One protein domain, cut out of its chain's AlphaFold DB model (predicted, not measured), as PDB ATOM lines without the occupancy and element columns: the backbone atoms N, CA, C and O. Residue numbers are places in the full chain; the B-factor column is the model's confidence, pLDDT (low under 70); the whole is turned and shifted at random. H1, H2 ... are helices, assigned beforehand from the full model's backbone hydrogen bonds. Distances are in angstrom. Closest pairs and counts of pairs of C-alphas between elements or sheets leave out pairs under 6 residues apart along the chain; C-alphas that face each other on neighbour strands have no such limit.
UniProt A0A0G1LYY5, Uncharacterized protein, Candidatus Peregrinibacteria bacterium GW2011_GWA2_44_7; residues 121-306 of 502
ATOM      1  N   LEU A 121      25.523  36.096 101.228       75.81
ATOM      2  CA  LEU A 121      25.773  35.282 100.042       75.81
ATOM      3  C   LEU A 121      25.895  33.792 100.390       75.81
ATOM      4  O   LEU A 121      25.306  32.980  99.688       75.81
ATOM      5  N   SER A 122      26.576  33.426 101.484       77.75
ATOM      6  CA  SER A 122      26.672  32.023 101.910       77.75
ATOM      7  C   SER A 122      25.328  31.454 102.375       77.75
ATOM      8  O   SER A 122      24.992  30.333 102.012       77.75
ATOM      9  N   VAL A 123      24.526  32.224 103.124       80.38
ATOM     10  CA  VAL A 123      23.170  31.798 103.531       80.38
ATOM     11  C   VAL A 123      22.244  31.667 102.318       80.38
ATOM     12  O   VAL A 123      21.496  30.699 102.225       80.38
ATOM     13  N   PHE A 124      22.320  32.599 101.364       80.38
ATOM     14  CA  PHE A 124      21.562  32.522 100.114       80.38
ATOM     15  C   PHE A 124      21.986  31.322  99.256       80.38
ATOM     16  O   PHE A 124      21.128  30.630  98.720       80.38
ATOM     17  N   GLN A 125      23.289  31.042  99.151       81.06
ATOM     18  CA  GLN A 125      23.806  29.888  98.414       81.06
ATOM     19  C   GLN A 125      23.335  28.562  99.024       81.06
ATOM     20  O   GLN A 125      22.911  27.682  98.278       81.06
ATOM     21  N   GLU A 126      23.357  28.427 100.354       83.69
ATOM     22  CA  GLU A 126      22.889  27.209 101.027       83.69
ATOM     23  C   GLU A 126      21.367  27.042 100.896       83.69
ATOM     24  O   GLU A 126      20.898  25.969 100.528       83.69
ATOM     25  N   SER A 127      20.593  28.120 101.079       82.75
ATOM     26  CA  SER A 127      19.142  28.122 100.835       82.75
ATOM     27  C   SER A 127      18.805  27.733  99.391       82.75
ATOM     28  O   SER A 127      17.951  26.882  99.168       82.75
ATOM     29  N   PHE A 128      19.509  28.283  98.401       84.44
ATOM     30  CA  PHE A 128      19.285  27.968  96.990       84.44
ATOM     31  C   PHE A 128      19.665  26.520  96.638       84.44
ATOM     32  O   PHE A 128      18.981  25.866  95.848       84.44
ATOM     33  N   LYS A 129      20.725  25.992  97.260       86.69
ATOM     34  CA  LYS A 129      21.113  24.581  97.162       86.69
ATOM     35  C   LYS A 129      20.062  23.662  97.787       86.69
ATOM     36  O   LYS A 129      19.763  22.622  97.200       86.69
ATOM     37  N   GLN A 130      19.483  24.045  98.924       89.06
ATOM     38  CA  GLN A 130      18.387  23.322  99.567       89.06
ATOM     39  C   GLN A 130      17.141  23.298  98.670       89.06
ATOM     40  O   GLN A 130      16.696  22.216  98.311       89.06
ATOM     41  N   GLU A 131      16.655  24.450  98.199       87.81
ATOM     42  CA  GLU A 131      15.498  24.544  97.287       87.81
ATOM     43  C   GLU A 131      15.667  23.680  96.023       87.81
ATOM     44  O   GLU A 131      14.779  22.919  95.639       87.81
ATOM     45  N   GLN A 132      16.844  23.716  95.389       89.31
ATOM     46  CA  GLN A 132      17.130  22.857  94.237       89.31
ATOM     47  C   GLN A 132      17.204  21.367  94.616       89.31
ATOM     48  O   GLN A 132      16.790  20.516  93.828       89.31
ATOM     49  N   THR A 133      17.713  21.031  95.805       90.75
ATOM     50  CA  THR A 133      17.726  19.650  96.319       90.75
ATOM     51  C   THR A 133      16.304  19.139  96.549       90.75
ATOM     52  O   THR A 133      16.005  17.992  96.215       90.75
ATOM     53  N   ASP A 134      15.411  20.000  97.029       88.94
ATOM     54  CA  ASP A 134      13.999  19.704  97.251       88.94
ATOM     55  C   ASP A 134      13.263  19.515  95.913       88.94
ATOM     56  O   ASP A 134      12.584  18.506  95.722       88.94
ATOM     57  N   ILE A 135      13.504  20.377  94.919       90.00
ATOM     58  CA  ILE A 135      13.023  20.187  93.535       90.00
ATOM     59  C   ILE A 135      13.504  18.844  92.953       90.00
ATOM     60  O   ILE A 135      12.716  18.107  92.353       90.00
ATOM     61  N   ASN A 136      14.779  18.485  93.141       91.00
ATOM     62  CA  ASN A 136      15.315  17.201  92.675       91.00
ATOM     63  C   ASN A 136      14.668  16.008  93.391       91.00
ATOM     64  O   ASN A 136      14.434  14.968  92.773       91.00
ATOM     65  N   PHE A 137      14.369  16.154  94.681       92.88
ATOM     66  CA  PHE A 137      13.674  15.156  95.485       92.88
ATOM     67  C   PHE A 137      12.243  14.932  94.983       92.88
ATOM     68  O   PHE A 137      11.874  13.789  94.713       92.88
ATOM     69  N   TYR A 138      11.478  15.999  94.727       91.56
ATOM     70  CA  TYR A 138      10.143  15.889  94.131       91.56
ATOM     71  C   TYR A 138      10.173  15.306  92.713       91.56
ATOM     72  O   TYR A 138       9.370  14.429  92.398       91.56
ATOM     73  N   ASN A 139      11.131  15.704  91.868       92.81
ATOM     74  CA  ASN A 139      11.320  15.078  90.555       92.81
ATOM     75  C   ASN A 139      11.611  13.572  90.683       92.81
ATOM     76  O   ASN A 139      11.063  12.778  89.923       92.81
ATOM     77  N   SER A 140      12.411  13.168  91.674       92.88
ATOM     78  CA  SER A 140      12.726  11.757  91.934       92.88
ATOM     79  C   SER A 140      11.524  10.966  92.469       92.88
ATOM     80  O   SER A 140      11.337   9.817  92.076       92.88
ATOM     81  N   LEU A 141      10.677  11.576  93.308       91.12
ATOM     82  CA  LEU A 141       9.392  11.008  93.741       91.12
ATOM     83  C   LEU A 141       8.447  10.782  92.555       91.12
ATOM     84  O   LEU A 141       7.914   9.685  92.404       91.12
ATOM     85  N   ILE A 142       8.277  11.784  91.686       91.88
ATOM     86  CA  ILE A 142       7.429  11.669  90.489       91.88
ATOM     87  C   ILE A 142       7.974  10.583  89.551       91.88
ATOM     88  O   ILE A 142       7.207   9.747  89.080       91.88
ATOM     89  N   ALA A 143       9.294  10.536  89.336       94.19
ATOM     90  CA  ALA A 143       9.935   9.479  88.556       94.19
ATOM     91  C   ALA A 143       9.696   8.084  89.161       94.19
ATOM     92  O   ALA A 143       9.450   7.140  88.419       94.19
ATOM     93  N   LYS A 144       9.715   7.946  90.493       92.19
ATOM     94  CA  LYS A 144       9.400   6.685  91.180       92.19
ATOM     95  C   LYS A 144       7.934   6.281  91.001       92.19
ATOM     96  O   LYS A 144       7.671   5.111  90.761       92.19
ATOM     97  N   PHE A 145       6.976   7.202  91.112       91.12
ATOM     98  CA  PHE A 145       5.562   6.845  90.923       91.12
ATOM     99  C   PHE A 145       5.254   6.476  89.467       91.12
ATOM    100  O   PHE A 145       4.554   5.498  89.227       91.12
ATOM    101  N   ALA A 146       5.856   7.175  88.502       94.12
ATOM    102  CA  ALA A 146       5.784   6.788  87.095       94.12
ATOM    103  C   ALA A 146       6.499   5.449  86.807       94.12
ATOM    104  O   ALA A 146       6.091   4.729  85.902       94.12
ATOM    105  N   LEU A 147       7.532   5.081  87.579       93.75
ATOM    106  CA  LEU A 147       8.192   3.770  87.500       93.75
ATOM    107  C   LEU A 147       7.300   2.623  87.994       93.75
ATOM    108  O   LEU A 147       7.294   1.554  87.381       93.75
ATOM    109  N   ASP A 148       6.561   2.833  89.083       90.19
ATOM    110  CA  ASP A 148       5.601   1.844  89.584       90.19
ATOM    111  C   ASP A 148       4.449   1.645  88.593       90.19
ATOM    112  O   ASP A 148       4.099   0.506  88.292       90.19
ATOM    113  N   ASP A 149       3.910   2.736  88.038       91.06
ATOM    114  CA  ASP A 149       2.875   2.678  87.002       91.06
ATOM    115  C   ASP A 149       3.388   1.981  85.731       91.06
ATOM    116  O   ASP A 149       2.780   1.019  85.270       91.06
ATOM    117  N   PHE A 150       4.581   2.346  85.239       94.69
ATOM    118  CA  PHE A 150       5.248   1.609  84.160       94.69
ATOM    119  C   PHE A 150       5.357   0.108  84.470       94.69
ATOM    120  O   PHE A 150       5.078  -0.713  83.599       94.69
ATOM    121  N   SER A 151       5.731  -0.266  85.698       92.06
ATOM    122  CA  SER A 151       5.868  -1.675  86.087       92.06
ATOM    123  C   SER A 151       4.523  -2.408  86.085       92.06
ATOM    124  O   SER A 151       4.459  -3.558  85.659       92.06
ATOM    125  N   LEU A 152       3.442  -1.749  86.515       90.12
ATOM    126  CA  LEU A 152       2.084  -2.296  86.465       90.12
ATOM    127  C   LEU A 152       1.619  -2.529  85.021       90.12
ATOM    128  O   LEU A 152       1.136  -3.612  84.686       90.12
ATOM    129  N   GLN A 153       1.803  -1.529  84.159       94.31
ATOM    130  CA  GLN A 153       1.369  -1.602  82.765       94.31
ATOM    131  C   GLN A 153       2.218  -2.585  81.952       94.31
ATOM    132  O   GLN A 153       1.680  -3.322  81.127       94.31
ATOM    133  N   ALA A 154       3.522  -2.669  82.229       94.06
ATOM    134  CA  ALA A 154       4.410  -3.643  81.606       94.06
ATOM    135  C   ALA A 154       4.073  -5.092  82.007       94.06
ATOM    136  O   ALA A 154       4.019  -5.941  81.124       94.06
ATOM    137  N   ASP A 155       3.764  -5.389  83.278       90.50
ATOM    138  CA  ASP A 155       3.303  -6.733  83.682       90.50
ATOM    139  C   ASP A 155       2.009  -7.140  82.950       90.50
ATOM    140  O   ASP A 155       1.890  -8.260  82.450       90.50
ATOM    141  N   SER A 156       1.057  -6.207  82.828       91.56
ATOM    142  CA  SER A 156      -0.188  -6.413  82.076       91.56
ATOM    143  C   SER A 156       0.073  -6.631  80.578       91.56
ATOM    144  O   SER A 156      -0.487  -7.550  79.978       91.56
ATOM    145  N   TYR A 157       0.965  -5.835  79.978       95.88
ATOM    146  CA  TYR A 157       1.349  -5.940  78.569       95.88
ATOM    147  C   TYR A 157       2.024  -7.280  78.264       95.88
ATOM    148  O   TYR A 157       1.594  -7.982  77.354       95.88
ATOM    149  N   LEU A 158       3.041  -7.667  79.041       93.25
ATOM    150  CA  LEU A 158       3.780  -8.918  78.842       93.25
ATOM    151  C   LEU A 158       2.859 -10.140  78.985       93.25
ATOM    152  O   LEU A 158       2.926 -11.059  78.169       93.25
ATOM    153  N   PHE A 159       1.947 -10.119  79.963       89.69
ATOM    154  CA  PHE A 159       0.948 -11.171  80.147       89.69
ATOM    155  C   PHE A 159      -0.012 -11.282  78.947       89.69
ATOM    156  O   PHE A 159      -0.149 -12.357  78.364       89.69
ATOM    157  N   LYS A 160      -0.629 -10.171  78.519       91.88
ATOM    158  CA  LYS A 160      -1.556 -10.169  77.371       91.88
ATOM    159  C   LYS A 160      -0.870 -10.454  76.039       91.88
ATOM    160  O   LYS A 160      -1.506 -10.975  75.126       91.88
ATOM    161  N   TYR A 161       0.416 -10.134  75.912       93.00
ATOM    162  CA  TYR A 161       1.205 -10.458  74.727       93.00
ATOM    163  C   TYR A 161       1.402 -11.976  74.604       93.00
ATOM    164  O   TYR A 161       1.208 -12.531  73.524       93.00
ATOM    165  N   ALA A 162       1.681 -12.667  75.716       88.25
ATOM    166  CA  ALA A 162       1.735 -14.129  75.743       88.25
ATOM    167  C   ALA A 162       0.375 -14.773  75.399       88.25
ATOM    168  O   ALA A 162       0.327 -15.747  74.649       88.25
ATOM    169  N   GLU A 163      -0.742 -14.204  75.872       84.75
ATOM    170  CA  GLU A 163      -2.084 -14.638  75.449       84.75
ATOM    171  C   GLU A 163      -2.336 -14.389  73.952       84.75
ATOM    172  O   GLU A 163      -2.929 -15.232  73.280       84.75
ATOM    173  N   TYR A 164      -1.886 -13.260  73.402       89.69
ATOM    174  CA  TYR A 164      -2.074 -12.909  71.991       89.69
ATOM    175  C   TYR A 164      -1.315 -13.853  71.038       89.69
ATOM    176  O   TYR A 164      -1.901 -14.335  70.061       89.69
ATOM    177  N   GLU A 165      -0.049 -14.151  71.350       89.31
ATOM    178  CA  GLU A 165       0.814 -15.046  70.563       89.31
ATOM    179  C   GLU A 165       0.422 -16.531  70.683       89.31
ATOM    180  O   GLU A 165       0.711 -17.313  69.780       89.31
ATOM    181  N   SER A 166      -0.272 -16.934  71.756       82.31
ATOM    182  CA  SER A 166      -0.698 -18.324  71.970       82.31
ATOM    183  C   SER A 166      -1.511 -18.884  70.796       82.31
ATOM    184  O   SER A 166      -2.466 -18.263  70.315       82.31
ATOM    185  N   GLU A 167      -1.167 -20.097  70.349       81.69
ATOM    186  CA  GLU A 167      -1.841 -20.800  69.245       81.69
ATOM    187  C   GLU A 167      -3.322 -21.093  69.534       81.69
ATOM    188  O   GLU A 167      -4.138 -21.149  68.614       81.69
ATOM    189  N   TYR A 168      -3.681 -21.210  70.814       75.31
ATOM    190  CA  TYR A 168      -5.030 -21.535  71.284       75.31
ATOM    191  C   TYR A 168      -5.977 -20.323  71.337       75.31
ATOM    192  O   TYR A 168      -7.179 -20.475  71.573       75.31
ATOM    193  N   THR A 169      -5.468 -19.109  71.112       74.19
ATOM    194  CA  THR A 169      -6.249 -17.873  71.224       74.19
ATOM    195  C   THR A 169      -7.068 -17.613  69.962       74.19
ATOM    196  O   THR A 169      -6.535 -17.463  68.862       74.19
ATOM    197  N   SER A 170      -8.394 -17.515  70.124       81.50
ATOM    198  CA  SER A 170      -9.323 -17.321  69.003       81.50
ATOM    199  C   SER A 170      -9.067 -16.013  68.242       81.50
ATOM    200  O   SER A 170      -8.661 -15.008  68.825       81.50
ATOM    201  N   GLU A 171      -9.372 -15.981  66.944       83.00
ATOM    202  CA  GLU A 171      -9.150 -14.800  66.092       83.00
ATOM    203  C   GLU A 171      -9.917 -13.553  66.585       83.00
ATOM    204  O   GLU A 171      -9.383 -12.443  66.581       83.00
ATOM    205  N   ASN A 172     -11.128 -13.743  67.126       80.56
ATOM    206  CA  ASN A 172     -11.895 -12.678  67.783       80.56
ATOM    207  C   ASN A 172     -11.195 -12.169  69.056       80.56
ATOM    208  O   ASN A 172     -11.143 -10.960  69.288       80.56
ATOM    209  N   SER A 173     -10.631 -13.077  69.860       79.81
ATOM    210  CA  SER A 173      -9.858 -12.736  71.060       79.81
ATOM    211  C   SER A 173      -8.576 -11.982  70.702       79.81
ATOM    212  O   SER A 173      -8.295 -10.958  71.316       79.81
ATOM    213  N   ARG A 174      -7.843 -12.402  69.659       86.69
ATOM    214  CA  ARG A 174      -6.648 -11.692  69.164       86.69
ATOM    215  C   ARG A 174      -6.963 -10.263  68.722       86.69
ATOM    216  O   ARG A 174      -6.210  -9.347  69.040       86.69
ATOM    217  N   ALA A 175      -8.094 -10.042  68.048       90.25
ATOM    218  CA  ALA A 175      -8.525  -8.703  67.636       90.25
ATOM    219  C   ALA A 175      -8.904  -7.781  68.816       90.25
ATOM    220  O   ALA A 175      -8.822  -6.556  68.684       90.25
ATOM    221  N   GLN A 176      -9.321  -8.343  69.955       90.12
ATOM    222  CA  GLN A 176      -9.519  -7.595  71.200       90.12
ATOM    223  C   GLN A 176      -8.185  -7.351  71.916       90.12
ATOM    224  O   GLN A 176      -7.852  -6.196  72.173       90.12
ATOM    225  N   LEU A 177      -7.403  -8.408  72.162       90.81
ATOM    226  CA  LEU A 177      -6.095  -8.340  72.818       90.81
ATOM    227  C   LEU A 177      -5.167  -7.341  72.131       90.81
ATOM    228  O   LEU A 177      -4.523  -6.559  72.817       90.81
ATOM    229  N   LYS A 178      -5.167  -7.275  70.792       94.88
ATOM    230  CA  LYS A 178      -4.398  -6.267  70.058       94.88
ATOM    231  C   LYS A 178      -4.745  -4.832  70.475       94.88
ATOM    232  O   LYS A 178      -3.840  -4.065  70.760       94.88
ATOM    233  N   LYS A 179      -6.029  -4.476  70.588       94.38
ATOM    234  CA  LYS A 179      -6.436  -3.125  71.027       94.38
ATOM    235  C   LYS A 179      -6.007  -2.835  72.463       94.38
ATOM    236  O   LYS A 179      -5.678  -1.700  72.789       94.38
ATOM    237  N   GLU A 180      -6.044  -3.852  73.319       95.06
ATOM    238  CA  GLU A 180      -5.607  -3.735  74.709       95.06
ATOM    239  C   GLU A 180      -4.079  -3.603  74.809       95.06
ATOM    240  O   GLU A 180      -3.600  -2.836  75.637       95.06
ATOM    241  N   LEU A 181      -3.318  -4.275  73.938       95.94
ATOM    242  CA  LEU A 181      -1.869  -4.104  73.796       95.94
ATOM    243  C   LEU A 181      -1.514  -2.712  73.260       95.94
ATOM    244  O   LEU A 181      -0.668  -2.056  73.857       95.94
ATOM    245  N   ASP A 182      -2.196  -2.233  72.213       95.44
ATOM    246  CA  ASP A 182      -2.011  -0.884  71.655       95.44
ATOM    247  C   ASP A 182      -2.253   0.196  72.742       95.44
ATOM    248  O   ASP A 182      -1.489   1.156  72.872       95.44
ATOM    249  N   GLN A 183      -3.291   0.024  73.579       96.06
ATOM    250  CA  GLN A 183      -3.568   0.911  74.718       96.06
ATOM    251  C   GLN A 183      -2.465   0.835  75.787       96.06
ATOM    252  O   GLN A 183      -1.925   1.869  76.183       96.06
ATOM    253  N   LEU A 184      -2.102  -0.371  76.235       95.94
ATOM    254  CA  LEU A 184      -1.065  -0.574  77.253       95.94
ATOM    255  C   LEU A 184       0.297  -0.032  76.802       95.94
ATOM    256  O   LEU A 184       1.022   0.545  77.607       95.94
ATOM    257  N   GLN A 185       0.637  -0.156  75.518       95.25
ATOM    258  CA  GLN A 185       1.864   0.397  74.948       95.25
ATOM    259  C   GLN A 185       1.873   1.935  75.005       95.25
ATOM    260  O   GLN A 185       2.904   2.529  75.329       95.25
ATOM    261  N   SER A 186       0.726   2.585  74.769       95.81
ATOM    262  CA  SER A 186       0.576   4.037  74.927       95.81
ATOM    263  C   SER A 186       0.704   4.480  76.393       95.81
ATOM    264  O   SER A 186       1.392   5.461  76.680       95.81
ATOM    265  N   GLU A 187       0.118   3.734  77.334       95.88
ATOM    266  CA  GLU A 187       0.246   4.000  78.776       95.88
ATOM    267  C   GLU A 187       1.707   3.822  79.245       95.88
ATOM    268  O   GLU A 187       2.274   4.717  79.875       95.88
ATOM    269  N   ILE A 188       2.383   2.751  78.809       96.25
ATOM    270  CA  ILE A 188       3.824   2.523  79.009       96.25
ATOM    271  C   ILE A 188       4.667   3.696  78.479       96.25
ATOM    272  O   ILE A 188       5.578   4.158  79.171       96.25
ATOM    273  N   GLN A 189       4.378   4.208  77.275       95.94
ATOM    274  CA  GLN A 189       5.092   5.352  76.695       95.94
ATOM    275  C   GLN A 189       4.915   6.635  77.523       95.94
ATOM    276  O   GLN A 189       5.891   7.366  77.715       95.94
ATOM    277  N   ILE A 190       3.713   6.914  78.041       95.56
ATOM    278  CA  ILE A 190       3.440   8.081  78.902       95.56
ATOM    279  C   ILE A 190       4.272   8.002  80.190       95.56
ATOM    280  O   ILE A 190       4.934   8.974  80.578       95.56
ATOM    281  N   SER A 191       4.298   6.832  80.822       95.50
ATOM    282  CA  SER A 191       4.988   6.634  82.097       95.50
ATOM    283  C   SER A 191       6.509   6.630  81.918       95.50
ATOM    284  O   SER A 191       7.209   7.352  82.632       95.50
ATOM    285  N   LEU A 192       7.039   5.986  80.869       95.56
ATOM    286  CA  LEU A 192       8.454   6.104  80.483       95.56
ATOM    287  C   LEU A 192       8.854   7.540  80.106       95.56
ATOM    288  O   LEU A 192       9.955   7.967  80.456       95.56
ATOM    289  N   THR A 193       7.976   8.312  79.455       95.38
ATOM    290  CA  THR A 193       8.231   9.732  79.140       95.38
ATOM    291  C   THR A 193       8.338  10.552  80.420       95.38
ATOM    292  O   THR A 193       9.297  11.302  80.594       95.38
ATOM    293  N   THR A 194       7.424  10.333  81.366       94.69
ATOM    294  CA  THR A 194       7.443  10.994  82.677       94.69
ATOM    295  C   THR A 194       8.729  10.672  83.446       94.69
ATOM    296  O   THR A 194       9.394  11.580  83.945       94.69
ATOM    297  N   ILE A 195       9.152   9.402  83.483       94.12
ATOM    298  CA  ILE A 195      10.436   8.996  84.083       94.12
ATOM    299  C   ILE A 195      11.605   9.702  83.374       94.12
ATOM    300  O   ILE A 195      12.481  10.272  84.030       94.12
ATOM    301  N   LYS A 196      11.610   9.707  82.035       93.75
ATOM    302  CA  LYS A 196      12.662  10.309  81.207       93.75
ATOM    303  C   LYS A 196      12.819  11.804  81.480       93.75
ATOM    304  O   LYS A 196      13.933  12.254  81.744       93.75
ATOM    305  N   GLU A 197      11.731  12.568  81.469       93.19
ATOM    306  CA  GLU A 197      11.750  14.012  81.737       93.19
ATOM    307  C   GLU A 197      12.305  14.334  83.129       93.19
ATOM    308  O   GLU A 197      13.166  15.208  83.277       93.19
ATOM    309  N   LYS A 198      11.856  13.602  84.154       92.19
ATOM    310  CA  LYS A 198      12.246  13.854  85.547       92.19
ATOM    311  C   LYS A 198      13.683  13.421  85.861       92.19
ATOM    312  O   LYS A 198      14.330  14.082  86.667       92.19
ATOM    313  N   LEU A 199      14.213  12.391  85.191       87.19
ATOM    314  CA  LEU A 199      15.608  11.928  85.337       87.19
ATOM    315  C   LEU A 199      16.620  12.624  84.400       87.19
ATOM    316  O   LEU A 199      17.835  12.444  84.559       87.19
ATOM    317  N   ILE A 200      16.153  13.381  83.401       84.56
ATOM    318  CA  ILE A 200      16.992  14.242  82.543       84.56
ATOM    319  C   ILE A 200      17.103  15.666  83.102       84.56
ATOM    320  O   ILE A 200      18.062  16.366  82.772       84.56
ATOM    321  N   HIS A 201      16.173  16.103  83.959       82.69
ATOM    322  CA  HIS A 201      16.261  17.420  84.582       82.69
ATOM    323  C   HIS A 201      17.623  17.597  85.284       82.69
ATOM    324  O   HIS A 201      18.008  16.739  86.082       82.69
ATOM    325  N   PRO A 202      18.378  18.681  85.009       81.25
ATOM    326  CA  PRO A 202      19.676  18.880  85.638       81.25
ATOM    327  C   PRO A 202      19.512  18.970  87.157       81.25
ATOM    328  O   PRO A 202      18.635  19.682  87.650       81.25
ATOM    329  N   LEU A 203      20.382  18.261  87.883       83.62
ATOM    330  CA  LEU A 203      20.405  18.245  89.352       83.62
ATOM    331  C   LEU A 203      20.843  19.588  89.953       83.62
ATOM    332  O   LEU A 203      20.705  19.804  91.152       83.62
ATOM    333  N   TYR A 204      21.398  20.481  89.142       82.69
ATOM    334  CA  TYR A 204      21.950  21.755  89.573       82.69
ATOM    335  C   TYR A 204      21.368  22.909  88.745       82.69
ATOM    336  O   TYR A 204      20.972  22.722  87.587       82.69
ATOM    337  N   PRO A 205      21.349  24.136  89.292       81.25
ATOM    338  CA  PRO A 205      20.815  25.293  88.594       81.25
ATOM    339  C   PRO A 205      21.690  25.634  87.383       81.25
ATOM    340  O   PRO A 205      22.898  25.841  87.514       81.25
ATOM    341  N   LYS A 206      21.082  25.768  86.195       78.38
ATOM    342  CA  LYS A 206      21.794  26.030  84.922       78.38
ATOM    343  C   LYS A 206      22.724  27.256  84.963       78.38
ATOM    344  O   LYS A 206      23.699  27.300  84.224       78.38
ATOM    345  N   ALA A 207      22.458  28.228  85.838       73.69
ATOM    346  CA  ALA A 207      23.308  29.405  86.036       73.69
ATOM    347  C   ALA A 207      24.699  29.084  86.631       73.69
ATOM    348  O   ALA A 207      25.648  29.829  86.385       73.69
ATOM    349  N   LEU A 208      24.839  27.986  87.382       71.50
ATOM    350  CA  LEU A 208      26.116  27.547  87.964       71.50
ATOM    351  C   LEU A 208      26.984  26.766  86.956       71.50
ATOM    352  O   LEU A 208      28.210  26.807  87.042       71.50
ATOM    353  N   ALA A 209      26.361  26.165  85.932       71.44
ATOM    354  CA  ALA A 209      27.017  25.402  84.861       71.44
ATOM    355  C   ALA A 209      28.141  26.163  84.130       71.44
ATOM    356  O   ALA A 209      29.021  25.561  83.527       71.44
ATOM    357  N   PHE A 210      28.086  27.497  84.136       61.50
ATOM    358  CA  PHE A 210      28.989  28.356  83.371       61.50
ATOM    359  C   PHE A 210      30.379  28.535  84.009       61.50
ATOM    360  O   PHE A 210      31.300  28.996  83.337       61.50
ATOM    361  N   LYS A 211      30.541  28.238  85.307       60.31
ATOM    362  CA  LYS A 211      31.772  28.565  86.060       60.31
ATOM    363  C   LYS A 211      32.524  27.368  86.627       60.31
ATOM    364  O   LYS A 211      33.692  27.522  86.977       60.31
ATOM    365  N   GLU A 212      31.880  26.213  86.736       69.31
ATOM    366  CA  GLU A 212      32.425  25.049  87.433       69.31
ATOM    367  C   GLU A 212      32.384  23.794  86.560       69.31
ATOM    368  O   GLU A 212      31.637  23.704  85.589       69.31
ATOM    369  N   ASP A 213      33.215  22.817  86.918       80.06
ATOM    370  CA  ASP A 213      33.185  21.475  86.341       80.06
ATOM    371  C   ASP A 213      31.831  20.830  86.662       80.06
ATOM    372  O   ASP A 213      31.554  20.484  87.816       80.06
ATOM    373  N   THR A 214      30.990  20.676  85.637       81.38
ATOM    374  CA  THR A 214      29.624  20.146  85.757       81.38
ATOM    375  C   THR A 214      29.595  18.789  86.451       81.38
ATOM    376  O   THR A 214      28.670  18.514  87.205       81.38
ATOM    377  N   THR A 215      30.642  17.977  86.289       83.38
ATOM    378  CA  THR A 215      30.786  16.671  86.946       83.38
ATOM    379  C   THR A 215      30.886  16.802  88.465       83.38
ATOM    380  O   THR A 215      30.336  15.987  89.203       83.38
ATOM    381  N   LYS A 216      31.596  17.818  88.971       85.31
ATOM    382  CA  LYS A 216      31.716  18.057  90.420       85.31
ATOM    383  C   LYS A 216      30.403  18.566  90.989       85.31
ATOM    384  O   LYS A 216      29.967  18.075  92.026       85.31
ATOM    385  N   LEU A 217      29.764  19.479  90.265       84.31
ATOM    386  CA  LEU A 217      28.491  20.072  90.646       84.31
ATOM    387  C   LEU A 217      27.362  19.021  90.676       84.31
ATOM    388  O   LEU A 217      26.612  18.954  91.644       84.31
ATOM    389  N   GLU A 218      27.297  18.120  89.689       85.44
ATOM    390  CA  GLU A 218      26.378  16.971  89.711       85.44
ATOM    391  C   GLU A 218      26.605  16.069  90.923       85.44
ATOM    392  O   GLU A 218      25.643  15.700  91.594       85.44
ATOM    393  N   ASN A 219      27.860  15.741  91.243       87.88
ATOM    394  CA  ASN A 219      28.174  14.915  92.408       87.88
ATOM    395  C   ASN A 219      27.813  15.608  93.734       87.88
ATOM    396  O   ASN A 219      27.337  14.936  94.648       87.88
ATOM    397  N   GLU A 220      27.986  16.929  93.845       88.44
ATOM    398  CA  GLU A 220      27.597  17.693  95.037       88.44
ATOM    399  C   GLU A 220      26.075  17.693  95.246       88.44
ATOM    400  O   GLU A 220      25.604  17.371  96.339       88.44
ATOM    401  N   TYR A 221      25.297  17.996  94.203       89.62
ATOM    402  CA  TYR A 221      23.833  18.010  94.295       89.62
ATOM    403  C   TYR A 221      23.242  16.595  94.425       89.62
ATOM    404  O   TYR A 221      22.260  16.406  95.143       89.62
ATOM    405  N   LEU A 222      23.866  15.572  93.826       89.62
ATOM    406  CA  LEU A 222      23.506  14.167  94.049       89.62
ATOM    407  C   LEU A 222      23.785  13.731  95.496       89.62
ATOM    408  O   LEU A 222      22.994  12.986  96.074       89.62
ATOM    409  N   ALA A 223      24.890  14.186  96.096       91.38
ATOM    410  CA  ALA A 223      25.203  13.918  97.497       91.38
ATOM    411  C   ALA A 223      24.220  14.626  98.444       91.38
ATOM    412  O   ALA A 223      23.739  13.997  99.387       91.38
ATOM    413  N   ALA A 224      23.860  15.884  98.163       90.12
ATOM    414  CA  ALA A 224      22.834  16.616  98.908       90.12
ATOM    415  C   ALA A 224      21.469  15.906  98.845       90.12
ATOM    416  O   ALA A 224      20.861  15.651  99.884       90.12
ATOM    417  N   LEU A 225      21.041  15.478  97.651       92.38
ATOM    418  CA  LEU A 225      19.810  14.707  97.446       92.38
ATOM    419  C   LEU A 225      19.813  13.391  98.236       92.38
ATOM    420  O   LEU A 225      18.858  13.095  98.952       92.38
ATOM    421  N   LYS A 226      20.903  12.617  98.163       93.50
ATOM    422  CA  LYS A 226      21.054  11.377  98.943       93.50
ATOM    423  C   LYS A 226      21.036  11.634 100.453       93.50
ATOM    424  O   LYS A 226      20.459  10.833 101.184       93.50
ATOM    425  N   SER A 227      21.618  12.743 100.911       92.69
ATOM    426  CA  SER A 227      21.585  13.145 102.321       92.69
ATOM    427  C   SER A 227      20.169  13.494 102.783       92.69
ATOM    428  O   SER A 227      19.758  13.011 103.834       92.69
ATOM    429  N   LYS A 228      19.403  14.261 101.990       92.38
ATOM    430  CA  LYS A 228      17.994  14.584 102.284       92.38
ATOM    431  C   LYS A 228      17.153  13.312 102.408       92.38
ATOM    432  O   LYS A 228      16.480  13.120 103.415       92.38
ATOM    433  N   ILE A 229      17.269  12.396 101.440       92.56
ATOM    434  CA  ILE A 229      16.539  11.120 101.466       92.56
ATOM    435  C   ILE A 229      16.895  10.300 102.717       92.56
ATOM    436  O   ILE A 229      16.000   9.787 103.384       92.56
ATOM    437  N   ALA A 230      18.180  10.200 103.073       91.19
ATOM    438  CA  ALA A 230      18.616   9.471 104.267       91.19
ATOM    439  C   ALA A 230      18.134  10.122 105.582       91.19
ATOM    440  O   ALA A 230      17.844   9.420 106.554       91.19
ATOM    441  N   GLU A 231      18.027  11.453 105.628       91.38
ATOM    442  CA  GLU A 231      17.465  12.177 106.770       91.38
ATOM    443  C   GLU A 231      15.964  11.897 106.929       91.38
ATOM    444  O   GLU A 231      15.509  11.575 108.030       91.38
ATOM    445  N   ASP A 232      15.203  11.949 105.834       88.81
ATOM    446  CA  ASP A 232      13.760  11.703 105.852       88.81
ATOM    447  C   ASP A 232      13.436  10.227 106.148       88.81
ATOM    448  O   ASP A 232      12.567   9.943 106.972       88.81
ATOM    449  N   GLN A 233      14.226   9.275 105.634       88.12
ATOM    450  CA  GLN A 233      14.160   7.870 106.062       88.12
ATOM    451  C   GLN A 233      14.359   7.715 107.576       88.12
ATOM    452  O   GLN A 233      13.613   6.989 108.238       88.12
ATOM    453  N   LYS A 234      15.339   8.417 108.158       88.06
ATOM    454  CA  LYS A 234      15.606   8.357 109.601       88.06
ATOM    455  C   LYS A 234      14.422   8.878 110.428       88.06
ATOM    456  O   LYS A 234      14.117   8.286 111.464       88.06
ATOM    457  N   LYS A 235      13.722   9.922 109.966       87.31
ATOM    458  CA  LYS A 235      12.481  10.411 110.601       87.31
ATOM    459  C   LYS A 235      11.414   9.305 110.610       87.31
ATOM    460  O   LYS A 235      10.965   8.908 111.685       87.31
ATOM    461  N   LEU A 236      11.125   8.718 109.447       86.00
ATOM    462  CA  LEU A 236      10.086   7.691 109.271       86.00
ATOM    463  C   LEU A 236      10.357   6.396 110.060       86.00
ATOM    464  O   LEU A 236       9.448   5.844 110.680       86.00
ATOM    465  N   THR A 237      11.614   5.933 110.137       77.75
ATOM    466  CA  THR A 237      11.968   4.732 110.934       77.75
ATOM    467  C   THR A 237      11.649   4.852 112.431       77.75
ATOM    468  O   THR A 237      11.584   3.837 113.127       77.75
ATOM    469  N   THR A 238      11.410   6.068 112.932       79.81
ATOM    470  CA  THR A 238      11.048   6.320 114.333       79.81
ATOM    471  C   THR A 238       9.550   6.098 114.602       79.81
ATOM    472  O   THR A 238       9.182   5.794 115.735       79.81
ATOM    473  N   GLN A 239       8.681   6.217 113.589       76.88
ATOM    474  CA  GLN A 239       7.220   6.289 113.770       76.88
ATOM    475  C   GLN A 239       6.504   4.924 113.690       76.88
ATOM    476  O   GLN A 239       5.471   4.745 114.329       76.88
ATOM    477  N   LYS A 240       7.111   3.923 113.029       75.69
ATOM    478  CA  LYS A 240       6.711   2.490 112.985       75.69
ATOM    479  C   LYS A 240       5.316   2.135 112.444       75.69
ATOM    480  O   LYS A 240       5.050   0.946 112.268       75.69
ATOM    481  N   ASP A 241       4.448   3.093 112.159       85.88
ATOM    482  CA  ASP A 241       3.150   2.860 111.527       85.88
ATOM    483  C   ASP A 241       3.280   2.412 110.052       85.88
ATOM    484  O   ASP A 241       4.359   2.468 109.453       85.88
ATOM    485  N   SER A 242       2.175   1.936 109.470       78.31
ATOM    486  CA  SER A 242       2.148   1.381 108.107       78.31
ATOM    487  C   SER A 242       2.448   2.420 107.021       78.31
ATOM    488  O   SER A 242       3.064   2.081 106.013       78.31
ATOM    489  N   GLU A 243       2.045   3.675 107.224       82.81
ATOM    490  CA  GLU A 243       2.258   4.757 106.259       82.81
ATOM    491  C   GLU A 243       3.738   5.166 106.257       82.81
ATOM    492  O   GLU A 243       4.372   5.230 105.205       82.81
ATOM    493  N   SER A 244       4.350   5.301 107.438       83.81
ATOM    494  CA  SER A 244       5.793   5.529 107.577       83.81
ATOM    495  C   SER A 244       6.639   4.403 106.969       83.81
ATOM    496  O   SER A 244       7.706   4.661 106.405       83.81
ATOM    497  N   GLN A 245       6.177   3.148 107.048       81.31
ATOM    498  CA  GLN A 245       6.829   2.020 106.374       81.31
ATOM    499  C   GLN A 245       6.716   2.143 104.847       81.31
ATOM    500  O   GLN A 245       7.746   2.112 104.169       81.31
ATOM    501  N   PHE A 246       5.515   2.373 104.309       81.81
ATOM    502  CA  PHE A 246       5.289   2.588 102.875       81.81
ATOM    503  C   PHE A 246       6.143   3.741 102.316       81.81
ATOM    504  O   PHE A 246       6.859   3.579 101.324       81.81
ATOM    505  N   GLN A 247       6.171   4.886 103.002       84.75
ATOM    506  CA  GLN A 247       7.018   6.021 102.632       84.75
ATOM    507  C   GLN A 247       8.513   5.663 102.673       84.75
ATOM    508  O   GLN A 247       9.251   5.999 101.744       84.75
ATOM    509  N   SER A 248       8.973   4.907 103.676       86.62
ATOM    510  CA  SER A 248      10.360   4.423 103.748       86.62
ATOM    511  C   SER A 248      10.731   3.506 102.568       86.62
ATOM    512  O   SER A 248      11.807   3.659 101.979       86.62
ATOM    513  N   HIS A 249       9.830   2.608 102.144       84.19
ATOM    514  CA  HIS A 249       9.997   1.799 100.925       84.19
ATOM    515  C   HIS A 249      10.081   2.665  99.658       84.19
ATOM    516  O   HIS A 249      10.933   2.423  98.793       84.19
ATOM    517  N   ASN A 250       9.270   3.720  99.567       87.62
ATOM    518  CA  ASN A 250       9.306   4.657  98.444       87.62
ATOM    519  C   ASN A 250      10.652   5.397  98.368       87.62
ATOM    520  O   ASN A 250      11.249   5.477  97.293       87.62
ATOM    521  N   LEU A 251      11.183   5.850  99.508       90.62
ATOM    522  CA  LEU A 251      12.508   6.473  99.600       90.62
ATOM    523  C   LEU A 251      13.650   5.502  99.243       90.62
ATOM    524  O   LEU A 251      14.597   5.893  98.558       90.62
ATOM    525  N   ASN A 252      13.547   4.226  99.627       89.75
ATOM    526  CA  ASN A 252      14.506   3.193  99.211       89.75
ATOM    527  C   ASN A 252      14.487   2.970  97.690       89.75
ATOM    528  O   ASN A 252      15.549   2.881  97.071       89.75
ATOM    529  N   SER A 253      13.300   2.946  97.081       89.75
ATOM    530  CA  SER A 253      13.139   2.803  95.627       89.75
ATOM    531  C   SER A 253      13.711   4.010  94.870       89.75
ATOM    532  O   SER A 253      14.347   3.842  93.833       89.75
ATOM    533  N   ILE A 254      13.601   5.226  95.424       91.75
ATOM    534  CA  ILE A 254      14.281   6.419  94.887       91.75
ATOM    535  C   ILE A 254      15.806   6.271  94.954       91.75
ATOM    536  O   ILE A 254      16.490   6.540  93.967       91.75
ATOM    537  N   LEU A 255      16.367   5.827  96.085       91.19
ATOM    538  CA  LEU A 255      17.814   5.596  96.191       91.19
ATOM    539  C   LEU A 255      18.293   4.528  95.199       91.19
ATOM    540  O   LEU A 255      19.357   4.695  94.600       91.19
ATOM    541  N   ALA A 256      17.519   3.461  94.993       91.44
ATOM    542  CA  ALA A 256      17.800   2.456  93.972       91.44
ATOM    543  C   ALA A 256      17.777   3.074  92.561       91.44
ATOM    544  O   ALA A 256      18.757   2.941  91.830       91.44
ATOM    545  N   LEU A 257      16.739   3.847  92.222       91.56
ATOM    546  CA  LEU A 257      16.588   4.523  90.929       91.56
ATOM    547  C   LEU A 257      17.749   5.485  90.636       91.56
ATOM    548  O   LEU A 257      18.311   5.469  89.540       91.56
ATOM    549  N   LEU A 258      18.172   6.277  91.628       90.56
ATOM    550  CA  LEU A 258      19.313   7.196  91.522       90.56
ATOM    551  C   LEU A 258      20.659   6.471  91.340       90.56
ATOM    552  O   LEU A 258      21.592   7.050  90.783       90.56
ATOM    553  N   ASN A 259      20.775   5.223  91.801       90.81
ATOM    554  CA  ASN A 259      21.976   4.398  91.648       90.81
ATOM    555  C   ASN A 259      21.951   3.506  90.390       90.81
ATOM    556  O   ASN A 259      23.017   3.095  89.929       90.81
ATOM    557  N   ALA A 260      20.777   3.237  89.810       91.50
ATOM    558  CA  ALA A 260      20.574   2.390  88.634       91.50
ATOM    559  C   ALA A 260      21.005   3.084  87.324       91.50
ATOM    560  O   ALA A 260      20.190   3.445  86.474       91.50
ATOM    561  N   LYS A 261      22.318   3.285  87.158       90.06
ATOM    562  CA  LYS A 261      22.906   4.003  86.011       90.06
ATOM    563  C   LYS A 261      22.546   3.393  84.655       90.06
ATOM    564  O   LYS A 261      22.313   4.143  83.717       90.06
ATOM    565  N   GLU A 262      22.492   2.068  84.564       91.25
ATOM    566  CA  GLU A 262      22.138   1.340  83.339       91.25
ATOM    567  C   GLU A 262      20.691   1.627  82.914       91.25
ATOM    568  O   GLU A 262      20.450   2.095  81.806       91.25
ATOM    569  N   PHE A 263      19.737   1.489  83.838       92.69
ATOM    570  CA  PHE A 263      18.336   1.848  83.612       92.69
ATOM    571  C   PHE A 263      18.171   3.318  83.187       92.69
ATOM    572  O   PHE A 263      17.482   3.621  82.213       92.69
ATOM    573  N   GLN A 264      18.865   4.240  83.869       90.75
ATOM    574  CA  GLN A 264      18.877   5.656  83.490       90.75
ATOM    575  C   GLN A 264      19.445   5.886  82.084       90.75
ATOM    576  O   GLN A 264      18.954   6.762  81.377       90.75
ATOM    577  N   GLN A 265      20.484   5.149  81.678       90.56
ATOM    578  CA  GLN A 265      21.057   5.241  80.334       90.56
ATOM    579  C   GLN A 265      20.068   4.728  79.286       90.56
ATOM    580  O   GLN A 265      19.802   5.456  78.332       90.56
ATOM    581  N   ASN A 266      19.453   3.566  79.520       91.56
ATOM    582  CA  ASN A 266      18.485   2.953  78.609       91.56
ATOM    583  C   ASN A 266      17.270   3.865  78.370       91.56
ATOM    584  O   ASN A 266      16.936   4.148  77.220       91.56
ATOM    585  N   ILE A 267      16.671   4.434  79.427       92.38
ATOM    586  CA  ILE A 267      15.574   5.412  79.286       92.38
ATOM    587  C   ILE A 267      16.031   6.700  78.582       92.38
ATOM    588  O   ILE A 267      15.283   7.283  77.792       92.38
ATOM    589  N   LYS A 268      17.265   7.164  78.819       89.44
ATOM    590  CA  LYS A 268      17.800   8.365  78.152       89.44
ATOM    591  C   LYS A 268      17.988   8.146  76.647       89.44
ATOM    592  O   LYS A 268      17.616   9.036  75.878       89.44
ATOM    593  N   SER A 269      18.488   6.982  76.230       90.25
ATOM    594  CA  SER A 269      18.682   6.624  74.816       90.25
ATOM    595  C   SER A 269      17.400   6.267  74.065       90.25
ATOM    596  O   SER A 269      17.383   6.375  72.843       90.25
ATOM    597  N   LEU A 270      16.340   5.851  74.763       91.62
ATOM    598  CA  LEU A 270      15.122   5.336  74.138       91.62
ATOM    599  C   LEU A 270      14.349   6.409  73.355       91.62
ATOM    600  O   LEU A 270      14.068   7.486  73.891       91.62
ATOM    601  N   ASP A 271      13.967   6.111  72.115       89.62
ATOM    602  CA  ASP A 271      13.059   6.952  71.332       89.62
ATOM    603  C   ASP A 271      11.602   6.599  71.654       89.62
ATOM    604  O   ASP A 271      11.046   5.630  71.150       89.62
ATOM    605  N   LEU A 272      10.986   7.411  72.513       89.81
ATOM    606  CA  LEU A 272       9.598   7.248  72.953       89.81
ATOM    607  C   LEU A 272       8.570   7.787  71.942       89.81
ATOM    608  O   LEU A 272       7.378   7.769  72.229       89.81
ATOM    609  N   SER A 273       9.007   8.272  70.771       86.44
ATOM    610  CA  SER A 273       8.101   8.661  69.679       86.44
ATOM    611  C   SER A 273       7.685   7.492  68.778       86.44
ATOM    612  O   SER A 273       6.825   7.664  67.913       86.44
ATOM    613  N   GLN A 274       8.280   6.313  68.980       88.44
ATOM    614  CA  GLN A 274       8.025   5.094  68.213       88.44
ATOM    615  C   GLN A 274       7.426   3.998  69.106       88.44
ATOM    616  O   GLN A 274       7.584   4.011  70.330       88.44
ATOM    617  N   GLU A 275       6.733   3.042  68.484       86.38
ATOM    618  CA  GLU A 275       6.294   1.813  69.149       86.38
ATOM    619  C   GLU A 275       7.500   1.080  69.752       86.38
ATOM    620  O   GLU A 275       8.527   0.883  69.101       86.38
ATOM    621  N   LEU A 276       7.371   0.697  71.022       90.75
ATOM    622  CA  LEU A 276       8.400  -0.026  71.759       90.75
ATOM    623  C   LEU A 276       8.284  -1.519  71.468       90.75
ATOM    624  O   LEU A 276       7.199  -2.088  71.595       90.75
ATOM    625  N   ASP A 277       9.396  -2.161  71.120       92.44
ATOM    626  CA  ASP A 277       9.426  -3.603  70.912       92.44
ATOM    627  C   ASP A 277       9.267  -4.366  72.237       92.44
ATOM    628  O   ASP A 277       9.696  -3.910  73.303       92.44
ATOM    629  N   PHE A 278       8.673  -5.561  72.157       91.75
ATOM    630  CA  PHE A 278       8.414  -6.432  73.308       91.75
ATOM    631  C   PHE A 278       9.658  -6.623  74.190       91.75
ATOM    632  O   PHE A 278       9.576  -6.504  75.411       91.75
ATOM    633  N   LYS A 279      10.823  -6.850  73.571       92.75
ATOM    634  CA  LYS A 279      12.075  -7.129  74.281       92.75
ATOM    635  C   LYS A 279      12.610  -5.909  75.033       92.75
ATOM    636  O   LYS A 279      13.143  -6.060  76.133       92.75
ATOM    637  N   THR A 280      12.442  -4.698  74.501       93.38
ATOM    638  CA  THR A 280      12.722  -3.466  75.250       93.38
ATOM    639  C   THR A 280      11.789  -3.307  76.453       93.38
ATOM    640  O   THR A 280      12.273  -2.994  77.541       93.38
ATOM    641  N   ILE A 281      10.484  -3.573  76.304       93.75
ATOM    642  CA  ILE A 281       9.521  -3.512  77.421       93.75
ATOM    643  C   ILE A 281       9.897  -4.530  78.513       93.75
ATOM    644  O   ILE A 281      10.028  -4.152  79.675       93.75
ATOM    645  N   GLU A 282      10.163  -5.783  78.139       92.56
ATOM    646  CA  GLU A 282      10.613  -6.867  79.027       92.56
ATOM    647  C   GLU A 282      11.918  -6.524  79.769       92.56
ATOM    648  O   GLU A 282      12.020  -6.682  80.991       92.56
ATOM    649  N   THR A 283      12.910  -5.989  79.053       93.19
ATOM    650  CA  THR A 283      14.202  -5.589  79.634       93.19
ATOM    651  C   THR A 283      14.026  -4.447  80.638       93.19
ATOM    652  O   THR A 283      14.554  -4.505  81.751       93.19
ATOM    653  N   LEU A 284      13.256  -3.412  80.282       93.56
ATOM    654  CA  LEU A 284      12.985  -2.278  81.167       93.56
ATOM    655  C   LEU A 284      12.152  -2.686  82.385       93.56
ATOM    656  O   LEU A 284      12.431  -2.206  83.481       93.56
ATOM    657  N   PHE A 285      11.187  -3.593  82.225       92.44
ATOM    658  CA  PHE A 285      10.395  -4.160  83.319       92.44
ATOM    659  C   PHE A 285      11.265  -4.952  84.306       92.44
ATOM    660  O   PHE A 285      11.192  -4.745  85.520       92.44
ATOM    661  N   THR A 286      12.171  -5.785  83.792       89.56
ATOM    662  CA  THR A 286      13.141  -6.539  84.605       89.56
ATOM    663  C   THR A 286      14.068  -5.602  85.394       89.56
ATOM    664  O   THR A 286      14.350  -5.828  86.569       89.56
ATOM    665  N   MET A 287      14.502  -4.492  84.790       90.62
ATOM    666  CA  MET A 287      15.278  -3.467  85.500       90.62
ATOM    667  C   MET A 287      14.435  -2.690  86.526       90.62
ATOM    668  O   MET A 287      14.916  -2.409  87.625       90.62
ATOM    669  N   ALA A 288      13.183  -2.357  86.200       90.38
ATOM    670  CA  ALA A 288      12.281  -1.593  87.061       90.38
ATOM    671  C   ALA A 288      11.877  -2.363  88.327       90.38
ATOM    672  O   ALA A 288      11.920  -1.796  89.420       90.38
ATOM    673  N   THR A 289      11.585  -3.660  88.213       85.88
ATOM    674  CA  THR A 289      11.327  -4.543  89.368       85.88
ATOM    675  C   THR A 289      12.552  -4.664  90.280       85.88
ATOM    676  O   THR A 289      12.424  -4.607  91.502       85.88
ATOM    677  N   GLY A 290      13.769  -4.700  89.723       82.69
ATOM    678  CA  GLY A 290      15.009  -4.628  90.509       82.69
ATOM    679  C   GLY A 290      15.191  -3.317  91.295       82.69
ATOM    680  O   GLY A 290      15.857  -3.310  92.339       82.69
ATOM    681  N   ILE A 291      14.594  -2.217  90.820       86.88
ATOM    682  CA  ILE A 291      14.642  -0.882  91.439       86.88
ATOM    683  C   ILE A 291      13.539  -0.706  92.492       86.88
ATOM    684  O   ILE A 291      13.829  -0.282  93.615       86.88
ATOM    685  N   SER A 292      12.286  -1.013  92.149       77.69
ATOM    686  CA  SER A 292      11.142  -0.814  93.042       77.69
ATOM    687  C   SER A 292      10.977  -2.007  93.980       77.69
ATOM    688  O   SER A 292      10.210  -2.929  93.721       77.69
ATOM    689  N   LYS A 293      11.699  -2.013  95.107       66.19
ATOM    690  CA  LYS A 293      11.543  -3.025  96.173       66.19
ATOM    691  C   LYS A 293      10.349  -2.706  97.080       66.19
ATOM    692  O   LYS A 293      10.497  -2.464  98.282       66.19
ATOM    693  N   ASN A 294       9.171  -2.669  96.467       63.47
ATOM    694  CA  ASN A 294       7.873  -2.496  97.107       63.47
ATOM    695  C   ASN A 294       7.113  -3.838  97.195       63.47
ATOM    696  O   ASN A 294       7.562  -4.877  96.706       63.47
ATOM    697  N   GLU A 295       5.942  -3.813  97.828       61.12
ATOM    698  CA  GLU A 295       5.062  -4.981  97.972       61.12
ATOM    699  C   GLU A 295       4.589  -5.516  96.612       61.12
ATOM    700  O   GLU A 295       4.433  -6.725  96.449       61.12
ATOM    701  N   PHE A 296       4.444  -4.641  95.611       60.62
ATOM    702  CA  PHE A 296       4.098  -5.019  94.242       60.62
ATOM    703  C   PHE A 296       5.181  -5.896  93.596       60.62
ATOM    704  O   PHE A 296       4.855  -6.953  93.071       60.62
ATOM    705  N   THR A 297       6.468  -5.565  93.728       56.72
ATOM    706  CA  THR A 297       7.568  -6.434  93.271       56.72
ATOM    707  C   THR A 297       7.643  -7.741  94.055       56.72
ATOM    708  O   THR A 297       7.984  -8.771  93.477       56.72
ATOM    709  N   THR A 298       7.272  -7.765  95.339       61.00
ATOM    710  CA  THR A 298       7.109  -9.031  96.075       61.00
ATOM    711  C   THR A 298       5.983  -9.873  95.465       61.00
ATOM    712  O   THR A 298       6.182 -11.058  95.210       61.00
ATOM    713  N   VAL A 299       4.833  -9.269  95.146       63.50
ATOM    714  CA  VAL A 299       3.720  -9.941  94.451       63.50
ATOM    715  C   VAL A 299       4.119 -10.404  93.046       63.50
ATOM    716  O   VAL A 299       3.788 -11.528  92.685       63.50
ATOM    717  N   LEU A 300       4.872  -9.609  92.281       62.38
ATOM    718  CA  LEU A 300       5.402  -9.988  90.966       62.38
ATOM    719  C   LEU A 300       6.430 -11.116  91.062       62.38
ATOM    720  O   LEU A 300       6.393 -12.036  90.255       62.38
ATOM    721  N   THR A 301       7.300 -11.100  92.074       59.72
ATOM    722  CA  THR A 301       8.253 -12.190  92.335       59.72
ATOM    723  C   THR A 301       7.499 -13.478  92.665       59.72
ATOM    724  O   THR A 301       7.778 -14.518  92.080       59.72
ATOM    725  N   ILE A 302       6.471 -13.396  93.521       61.59
ATOM    726  CA  ILE A 302       5.556 -14.506  93.835       61.59
ATOM    727  C   ILE A 302       4.747 -14.943  92.603       61.59
ATOM    728  O   ILE A 302       4.383 -16.110  92.507       61.59
ATOM    729  N   LYS A 303       4.414 -14.038  91.673       63.50
ATOM    730  CA  LYS A 303       3.704 -14.345  90.419       63.50
ATOM    731  C   LYS A 303       4.626 -15.086  89.448       63.50
ATOM    732  O   LYS A 303       4.233 -16.132  88.945       63.50
ATOM    733  N   GLY A 304       5.844 -14.585  89.241       58.22
ATOM    734  CA  GLY A 304       6.859 -15.170  88.362       58.22
ATOM    735  C   GLY A 304       7.441 -16.490  88.874       58.22
ATOM    736  O   GLY A 304       7.833 -17.327  88.072       58.22
ATOM    737  N   SER A 305       7.433 -16.729  90.191       60.91
ATOM    738  CA  SER A 305       7.821 -18.017  90.780       60.91
ATOM    739  C   SER A 305       6.688 -19.056  90.820       60.91
ATOM    740  O   SER A 305       6.852 -20.106  91.444       60.91
ATOM    741  N   ARG A 306       5.514 -18.786  90.227       68.44
ATOM    742  CA  ARG A 306       4.434 -19.784  90.135       68.44
ATOM    743  C   ARG A 306       4.750 -20.801  89.052       68.44
ATOM    744  O   ARG A 306       4.938 -20.465  87.885       68.44
TER     745      ARG A 306
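AT A GLANCE: This is residues 121 to 306 of the 502 residues of an uncharacterized protein of Candidatus Peregrinibacteria bacterium GW2011_GWA2_44_7 (UniProt A0A0G1LYY5). A long helical hairpin, H2 folded back along H1, is crossed at a large angle by a second helical hairpin, H3 and H4. The shorter H5 and H6 pack on the first hairpin, H5 on H2 and H6 on H1, and residues 121 to 127 of H1 stick out. The 186 printed residues hold seven named helices, H1 to H7 in order, and no named strand: all helix. The whole is flat, 70 by 43 by 20 A, and only just loose, close to compact, with a radius of gyration of the C-alphas of 19.5 A.

IN THESE COORDINATES: H1, residues 121 to 165, begins at C-alpha 121 (25.773, 35.282, 100.042) and is 63.4 A long. H2, residues 171 to 200, measures 42.4 A; H3, 214 to 236, 33.0 A; H4, 242 to 259, 25.9 A. H5 is residues 261 to 269, H6 278 to 291 and H7 295 to 304, ending at C-alpha 304 (6.859, -15.170, 88.362).

HOW THE PARTS SIT: The hub H1 touches H2 at a shallow tilt of 14 degrees, opposite ways, closest at the C-alphas of Ala 143 and Ile 195, 4.5 A. Helix packing is mostly crossed, with 2 of 8 touching pairs at a shallow tilt. H1 touches H3 about perpendicular, 79 degrees, with closest C-alphas Thr 133 and Leu 225 at 5.5 A. H5 and H6 form a hairpin and only just touch, with 3 pairs of C-alphas within 8 A, closest Phe 263 and Met 287 at 6.4 A. H7 and H1 are near each other. Every O i to N i+4 pair is within hydrogen-bond range except in H2, 25 of 26.

THE WHOLE: The C-alphas of Leu 121 and Tyr 168 are farthest apart, 70.7 A. The printed part has no cut; the link H2 to H3 is long. Residues 210 to 212 and 293 to 306 have pLDDT under 70.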